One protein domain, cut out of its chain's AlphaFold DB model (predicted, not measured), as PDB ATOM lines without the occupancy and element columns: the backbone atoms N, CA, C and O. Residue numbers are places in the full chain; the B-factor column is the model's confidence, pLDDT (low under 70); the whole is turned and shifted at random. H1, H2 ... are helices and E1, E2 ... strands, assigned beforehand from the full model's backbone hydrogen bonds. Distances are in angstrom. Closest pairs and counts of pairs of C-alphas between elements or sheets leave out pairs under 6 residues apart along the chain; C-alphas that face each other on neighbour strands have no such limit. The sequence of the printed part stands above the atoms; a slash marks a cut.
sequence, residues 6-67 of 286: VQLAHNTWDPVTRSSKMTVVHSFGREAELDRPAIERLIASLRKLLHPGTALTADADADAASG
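This is residues 6 to 67 of the 286 residues of an uncharacterized protein of Modestobacter multiseptatus (UniProt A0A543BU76). A long two-stranded hairpin, E1 and E2, forms one arm, and two helices running opposite ways, H1 and H2, form the other; residues 31 to 35 join them in an open, loose shape. The free end of H2, with residues 60 to 67, sticks out. The 62 printed residues run E1, E2, H1, H2, of mixed class, with an antiparallel sheet, radius of gyration of the C-alphas 15.3 A and spans of 43 by 33 by 22 A.

E1, residues 6 to 14, is 24.1 A long and begins at C-alpha 6 (342.935, 344.823, 209.263). E2, residues 19 to 30, 28.4 A, bends by 69 degrees at residue 26. H1, residues 36 to 47, measures 16.4 A; H2, residues 52 to 66, 21.0 A, ends at C-alpha 66 (341.869, 331.750, 192.321).

The hairpin E1 and E2 is antiparallel at 165 degrees, with N 10 and O 23 within hydrogen-bond range at 2.8 A. E1 is apart from H1 and H2, and E2 from H2. H1 and H2 are close but not clearly touching, the closest C-alphas, of Arg 47 and Ala 55, 5.9 A apart; their tilt of 33 degrees is shallow, only just short of steep. In both helices every O i to N i+4 pair is within hydrogen-bond range.

The farthest C-alphas, of Val 16 and Gly 67, are 45.1 A apart. The printed part has no cut, and its three links are tight. Residues 52 to 67 have pLDDT under 70.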
ATOM      1  N   VAL A   6     341.852 345.243 210.158       89.75
ATOM      2  CA  VAL A   6     342.935 344.823 209.263       89.75
ATOM      3  C   VAL A   6     344.132 345.745 209.460       89.75
ATOM      4  O   VAL A   6     344.008 346.969 209.401       89.75
ATOM      5  N   GLN A   7     345.301 345.158 209.702       90.12
ATOM      6  CA  GLN A   7     346.542 345.883 209.961       90.12
ATOM      7  C   GLN A   7     347.693 345.261 209.169       90.12
ATOM      8  O   GLN A   7     347.789 344.040 209.062       90.12
ATOM      9  N   LEU A   8     348.575 346.108 208.640       89.19
ATOM     10  CA  LEU A   8     349.887 345.718 208.144       89.19
ATOM     11  C   LEU A   8     350.870 345.771 209.311       89.19
ATOM     12  O   LEU A   8     351.095 346.837 209.889       89.19
ATOM     13  N   ALA A   9     351.463 344.632 209.642       91.06
ATOM     14  CA  ALA A   9     352.435 344.512 210.714       91.06
ATOM     15  C   ALA A   9     353.786 344.026 210.181       91.06
ATOM     16  O   ALA A   9     353.849 343.210 209.264       91.06
ATOM     17  N   HIS A  10     354.862 344.521 210.784       87.81
ATOM     18  CA  HIS A  10     356.225 344.070 210.567       87.81
ATOM     19  C   HIS A  10     356.767 343.509 211.883       87.81
ATOM     20  O   HIS A  10     356.744 344.180 212.916       87.81
ATOM     21  N   ASN A  11     357.226 342.263 211.843       89.31
ATOM     22  CA  ASN A  11     357.794 341.590 213.002       89.31
ATOM     23  C   ASN A  11     359.309 341.789 213.013       89.31
ATOM     24  O   ASN A  11     359.988 341.399 212.065       89.31
ATOM     25  N   THR A  12     359.835 342.351 214.098       86.50
ATOM     26  CA  THR A  12     361.275 342.530 214.315       86.50
ATOM     27  C   THR A  12     361.758 341.623 215.440       86.50
ATOM     28  O   THR A  12     361.048 341.384 216.419       86.50
ATOM     29  N   TRP A  13     362.962 341.065 215.291       88.44
ATOM     30  CA  TRP A  13     363.597 340.293 216.357       88.44
ATOM     31  C   TRP A  13     364.192 341.234 217.402       88.44
ATOM     32  O   TRP A  13     364.995 342.103 217.062       88.44
ATOM     33  N   ASP A  14     363.819 341.046 218.666       87.81
ATOM     34  CA  ASP A  14     364.422 341.750 219.791       87.81
ATOM     35  C   ASP A  14     365.478 340.844 220.455       87.81
ATOM     36  O   ASP A  14     365.126 339.835 221.077       87.81
ATOM     37  N   PRO A  15     366.781 341.175 220.345       83.75
ATOM     38  CA  PRO A  15     367.852 340.348 220.891       83.75
ATOM     39  C   PRO A  15     367.893 340.347 222.426       83.75
ATOM     40  O   PRO A  15     368.465 339.423 223.005       83.75
ATOM     41  N   VAL A  16     367.282 341.338 223.087       89.19
ATOM     42  CA  VAL A  16     367.264 341.459 224.553       89.19
ATOM     43  C   VAL A  16     366.196 340.552 225.147       89.19
ATOM     44  O   VAL A  16     366.477 339.761 226.045       89.19
ATOM     45  N   THR A  17     364.975 340.621 224.616       86.75
ATOM     46  CA  THR A  17     363.871 339.757 225.065       86.75
ATOM     47  C   THR A  17     363.881 338.383 224.393       86.75
ATOM     48  O   THR A  17     363.089 337.520 224.770       86.75
ATOM     49  N   ARG A  18     364.781 338.168 223.415       87.44
ATOM     50  CA  ARG A  18     364.888 336.959 222.576       87.44
ATOM     51  C   ARG A  18     363.529 336.531 222.020       87.44
ATOM     52  O   ARG A  18     363.189 335.348 222.009       87.44
ATOM     53  N   SER A  19     362.738 337.511 221.599       84.88
ATOM     54  CA  SER A  19     361.379 337.300 221.118       84.88
ATOM     55  C   SER A  19     361.098 338.159 219.888       84.88
ATOM     56  O   SER A  19     361.732 339.191 219.662       84.88
ATOM     57  N   SER A  20     360.153 337.713 219.061       86.88
ATOM     58  CA  SER A  20     359.689 338.499 217.921       86.88
ATOM     59  C   SER A  20     358.630 339.492 218.393       86.88
ATOM     60  O   SER A  20     357.595 339.092 218.928       86.88
ATOM     61  N   LYS A  21     358.885 340.787 218.199       88.44
ATOM     62  CA  LYS A  21     357.955 341.858 218.550       88.44
ATOM     63  C   LYS A  21     357.229 342.340 217.299       88.44
ATOM     64  O   LYS A  21     357.851 342.757 216.323       88.44
ATOM     65  N   MET A  22     355.900 342.305 217.343       90.00
ATOM     66  CA  MET A  22     355.062 342.838 216.272       90.00
ATOM     67  C   MET A  22     354.999 344.365 216.362       90.00
ATOM     68  O   MET A  22     354.606 344.916 217.391       90.00
ATOM     69  N   THR A  23     355.338 345.045 215.268       89.88
ATOM     70  CA  THR A  23     355.146 346.488 215.102       89.88
ATOM     71  C   THR A  23     354.100 346.734 214.021       89.88
ATOM     72  O   THR A  23     354.268 346.311 212.879       89.88
ATOM     73  N   VAL A  24     353.007 347.419 214.362       90.00
ATOM     74  CA  VAL A  24     351.984 347.801 213.377       90.00
ATOM     75  C   VAL A  24     352.524 348.953 212.535       90.00
ATOM     76  O   VAL A  24     352.782 350.036 213.053       90.00
ATOM     77  N   VAL A  25     352.692 348.712 211.237       89.88
ATOM     78  CA  VAL A  25     353.166 349.703 210.261       89.88
ATOM     79  C   VAL A  25     352.006 350.580 209.803       89.88
ATOM     80  O   VAL A  25     352.148 351.794 209.677       89.88
ATOM     81  N   HIS A  26     350.844 349.971 209.561       88.19
ATOM     82  CA  HIS A  26     349.657 350.690 209.118       88.19
ATOM     83  C   HIS A  26     348.372 349.968 209.528       88.19
ATOM     84  O   HIS A  26     348.312 348.740 209.516       88.19
ATOM     85  N   SER A  27     347.326 350.723 209.860       89.50
ATOM     86  CA  SER A  27     345.998 350.183 210.162       89.50
ATOM     87  C   SER A  27     345.031 350.597 209.064       89.50
ATOM     88  O   SER A  27     344.788 351.786 208.885       89.50
ATOM     89  N   PHE A  28     344.452 349.623 208.362       88.62
ATOM     90  CA  PHE A  28     343.458 349.868 207.312       88.62
ATOM     91  C   PHE A  28     342.037 350.052 207.871       88.62
ATOM     92  O   PHE A  28     341.087 350.229 207.114       88.62
ATOM     93  N   GLY A  29     341.878 350.013 209.197       89.12
ATOM     94  CA  GLY A  29     340.588 350.186 209.854       89.12
ATOM     95  C   GLY A  29     339.764 348.901 209.889       89.12
ATOM     96  O   GLY A  29     340.300 347.795 210.013       89.12
ATOM     97  N   ARG A  30     338.437 349.052 209.877       89.25
ATOM     98  CA  ARG A  30     337.496 347.932 209.985       89.25
ATOM     99  C   ARG A  30     337.444 347.161 208.676       89.25
ATOM    100  O   ARG A  30     337.310 347.752 207.612       89.25
ATOM    101  N   GLU A  31     337.434 345.837 208.768       86.56
ATOM    102  CA  GLU A  31     337.373 344.950 207.597       86.56
ATOM    103  C   GLU A  31     336.151 345.227 206.699       86.56
ATOM    104  O   GLU A  31     336.228 345.093 205.480       86.56
ATOM    105  N   ALA A  32     335.028 345.654 207.288       86.56
ATOM    106  CA  ALA A  32     333.799 345.972 206.559       86.56
ATOM    107  C   ALA A  32     333.841 347.317 205.805       86.56
ATOM    108  O   ALA A  32     333.056 347.516 204.885       86.56
ATOM    109  N   GLU A  33     334.737 348.228 206.193       88.44
ATOM    110  CA  GLU A  33     334.865 349.587 205.636       88.44
ATOM    111  C   GLU A  33     336.094 349.702 204.709       88.44
ATOM    112  O   GLU A  33     336.506 350.792 204.321       88.44
ATOM    113  N   LEU A  34     336.694 348.562 204.365       88.06
ATOM    114  CA  LEU A  34     337.941 348.464 203.621       88.06
ATOM    115  C   LEU A  34     337.737 348.794 202.131       88.06
ATOM    116  O   LEU A  34     336.956 348.130 201.443       88.06
ATOM    117  N   ASP A  35     338.495 349.757 201.602       87.19
ATOM    118  CA  ASP A  35     338.559 350.026 200.158       87.19
ATOM    119  C   ASP A  35     339.406 348.943 199.462       87.19
ATOM    120  O   ASP A  35     340.632 349.036 199.343       87.19
ATOM    121  N   ARG A  36     338.735 347.870 199.029       85.38
ATOM    122  CA  ARG A  36     339.362 346.735 198.333       85.38
ATOM    123  C   ARG A  36     340.067 347.160 197.030       85.38
ATOM    124  O   ARG A  36     341.233 346.797 196.880       85.38
ATOM    125  N   PRO A  37     339.463 347.986 196.147       84.75
ATOM    126  CA  PRO A  37     340.162 348.533 194.979       84.75
ATOM    127  C   PRO A  37     341.440 349.322 195.304       84.75
ATOM    128  O   PRO A  37     342.412 349.291 194.544       84.75
ATOM    129  N   ALA A  38     341.480 350.069 196.411       83.56
ATOM    130  CA  ALA A  38     342.707 350.745 196.837       83.56
ATOM    131  C   ALA A  38     343.799 349.753 197.261       83.56
ATOM    132  O   ALA A  38     344.963 349.947 196.908       83.56
ATOM    133  N   ILE A  39     343.432 348.672 197.952       86.50
ATOM    134  CA  ILE A  39     344.375 347.615 198.345       86.50
ATOM    135  C   ILE A  39     344.919 346.874 197.125       86.50
ATOM    136  O   ILE A  39     346.125 346.661 197.041       86.50
ATOM    137  N   GLU A  40     344.076 346.539 196.149       81.75
ATOM    138  CA  GLU A  40     344.518 345.910 194.897       81.75
ATOM    139  C   GLU A  40     345.534 346.789 194.153       81.75
ATOM    140  O   GLU A  40     346.583 346.307 193.721       81.75
ATOM    141  N   ARG A  41     345.289 348.106 194.079       86.12
ATOM    142  CA  ARG A  41     346.248 349.066 193.505       86.12
ATOM    143  C   ARG A  41     347.550 349.143 194.300       86.12
ATOM    144  O   ARG A  41     348.619 349.223 193.694       86.12
ATOM    145  N   LEU A  42     347.480 349.107 195.633       86.44
ATOM    146  CA  LEU A  42     348.664 349.082 196.495       86.44
ATOM    147  C   LEU A  42     349.494 347.818 196.247       86.44
ATOM    148  O   LEU A  42     350.698 347.923 196.031       86.44
ATOM    149  N   ILE A  43     348.857 346.645 196.204       84.25
ATOM    150  CA  ILE A  43     349.517 345.370 195.895       84.25
ATOM    151  C   ILE A  43     350.179 345.442 194.517       84.25
ATOM    152  O   ILE A  43     351.364 345.140 194.397       84.25
ATOM    153  N   ALA A  44     349.463 345.916 193.493       79.88
ATOM    154  CA  ALA A  44     350.014 346.078 192.149       79.88
ATOM    155  C   ALA A  44     351.215 347.041 192.116       79.88
ATOM    156  O   ALA A  44     352.183 346.802 191.396       79.88
ATOM    157  N   SER A  45     351.187 348.121 192.902       84.06
ATOM    158  CA  SER A  45     352.307 349.060 193.008       84.06
ATOM    159  C   SER A  45     353.510 348.450 193.728       84.06
ATOM    160  O   SER A  45     354.638 348.639 193.282       84.06
ATOM    161  N   LEU A  46     353.288 347.714 194.820       84.00
ATOM    162  CA  LEU A  46     354.355 347.061 195.580       84.00
ATOM    163  C   LEU A  46     354.987 345.906 194.793       84.00
ATOM    164  O   LEU A  46     356.200 345.734 194.844       84.00
ATOM    165  N   ARG A  47     354.202 345.169 193.995       78.50
ATOM    166  CA  ARG A  47     354.708 344.112 193.101       78.50
ATOM    167  C   ARG A  47     355.742 344.626 192.099       78.50
ATOM    168  O   ARG A  47     356.688 343.908 191.803       78.50
ATOM    169  N   LYS A  48     355.627 345.876 191.636       78.94
ATOM    170  CA  LYS A  48     356.620 346.498 190.736       78.94
ATOM    171  C   LYS A  48     357.995 346.688 191.378       78.94
ATOM    172  O   LYS A  48     358.966 346.889 190.660       78.94
ATOM    173  N   LEU A  49     358.070 346.662 192.710       83.19
ATOM    174  CA  LEU A  49     359.322 346.774 193.460       83.19
ATOM    175  C   LEU A  49     359.990 345.409 193.687       83.19
ATOM    176  O   LEU A  49     361.117 345.360 194.173       83.19
ATOM    177  N   LEU A  50     359.310 344.304 193.363       78.19
ATOM    178  CA  LEU A  50     359.875 342.963 193.460       78.19
ATOM    179  C   LEU A  50     360.770 342.674 192.251       78.19
ATOM    180  O   LEU A  50     360.501 343.125 191.137       78.19
ATOM    181  N   HIS A  51     361.810 341.859 192.451       71.19
ATOM    182  CA  HIS A  51     362.557 341.297 191.329       71.19
ATOM    183  C   HIS A  51     361.572 340.526 190.421       71.19
ATOM    184  O   HIS A  51     360.755 339.768 190.949       71.19
ATOM    185  N   PRO A  52     361.650 340.643 189.078       66.81
ATOM    186  CA  PRO A  52     360.721 339.995 188.144       66.81
ATOM    187  C   PRO A  52     360.404 338.517 188.438       66.81
ATOM    188  O   PRO A  52     359.242 338.133 188.425       66.81
ATOM    189  N   GLY A  53     361.406 337.699 188.791       63.16
ATOM    190  CA  GLY A  53     361.196 336.306 189.209       63.16
ATOM    191  C   GLY A  53     360.314 336.135 190.455       63.16
ATOM    192  O   GLY A  53     359.506 335.217 190.500       63.16
ATOM    193  N   THR A  54     360.411 337.036 191.435       66.00
ATOM    194  CA  THR A  54     359.585 337.025 192.655       66.00
ATOM    195  C   THR A  54     358.162 337.527 192.397       66.00
ATOM    196  O   THR A  54     357.209 337.065 193.025       66.00
ATOM    197  N   ALA A  55     357.994 338.465 191.460       65.75
ATOM    198  CA  ALA A  55     356.670 338.898 191.019       65.75
ATOM    199  C   ALA A  55     355.921 337.749 190.314       65.75
ATOM    200  O   ALA A  55     354.767 337.491 190.639       65.75
ATOM    201  N   LEU A  56     356.613 336.994 189.451       65.06
ATOM    202  CA  LEU A  56     356.058 335.833 188.744       65.06
ATOM    203  C   LEU A  56     355.668 334.676 189.679       65.06
ATOM    204  O   LEU A  56     354.629 334.058 189.465       65.06
ATOM    205  N   THR A  57     356.449 334.396 190.732       63.19
ATOM    206  CA  THR A  57     356.050 333.414 191.762       63.19
ATOM    207  C   THR A  57     354.789 333.845 192.502       63.19
ATOM    208  O   THR A  57     353.890 333.039 192.710       63.19
ATOM    209  N   ALA A  58     354.694 335.130 192.864       63.56
ATOM    210  CA  ALA A  58     353.546 335.654 193.598       63.56
ATOM    211  C   ALA A  58     352.261 335.666 192.754       63.56
ATOM    212  O   ALA A  58     351.167 335.562 193.310       63.56
ATOM    213  N   ASP A  59     352.387 335.804 191.432       62.84
ATOM    214  CA  ASP A  59     351.269 335.663 190.500       62.84
ATOM    215  C   ASP A  59     350.849 334.190 190.364       62.84
ATOM    216  O   ASP A  59     349.662 333.898 190.476       62.84
ATOM    217  N   ALA A  60     351.790 333.244 190.265       59.12
ATOM    218  CA  ALA A  60     351.466 331.813 190.217       59.12
ATOM    219  C   ALA A  60     350.773 331.293 191.492       59.12
ATOM    220  O   ALA A  60     349.806 330.536 191.393       59.12
ATOM    221  N   ASP A  61     351.208 331.729 192.679       57.97
ATOM    222  CA  ASP A  61     350.563 331.368 193.951       57.97
ATOM    223  C   ASP A  61     349.145 331.962 194.070       57.97
ATOM    224  O   ASP A  61     348.226 331.324 194.590       57.97
ATOM    225  N   ALA A  62     348.943 333.187 193.566       59.69
ATOM    226  CA  ALA A  62     347.635 333.840 193.544       59.69
ATOM    227  C   ALA A  62     346.678 333.204 192.516       59.69
ATOM    228  O   ALA A  62     345.481 333.067 192.788       59.69
ATOM    229  N   ASP A  63     347.197 332.773 191.368       56.00
ATOM    230  CA  ASP A  63     346.446 332.087 190.314       56.00
ATOM    231  C   ASP A  63     346.042 330.664 190.733       56.00
ATOM    232  O   ASP A  63     344.905 330.244 190.499       56.00
ATOM    233  N   ALA A  64     346.919 329.938 191.440       55.34
ATOM    234  CA  ALA A  64     346.602 328.628 192.018       55.34
ATOM    235  C   ALA A  64     345.458 328.703 193.048       55.34
ATOM    236  O   ALA A  64     344.625 327.798 193.121       55.34
ATOM    237  N   ALA A  65     345.379 329.798 193.813       53.12
ATOM    238  CA  ALA A  65     344.316 330.034 194.789       53.12
ATOM    239  C   ALA A  65     342.995 330.532 194.169       53.12
ATOM    240  O   ALA A  65     341.935 330.367 194.776       53.12
ATOM    241  N   SER A  66     343.037 331.146 192.982       53.06
ATOM    242  CA  SER A  66     341.869 331.750 192.321       53.06
ATOM    243  C   SER A  66     341.342 330.957 191.119       53.06
ATOM    244  O   SER A  66     340.302 331.314 190.565       53.06
ATOM    245  N   GLY A  67     341.997 329.855 190.734       48.75
ATOM    246  CA  GLY A  67     341.545 328.962 189.659       48.75
ATOM    247  C   GLY A  67     341.546 329.599 188.262       48.75
ATOM    248  O   GLY A  67     341.053 328.991 187.312       48.75
TER     249      GLY A  67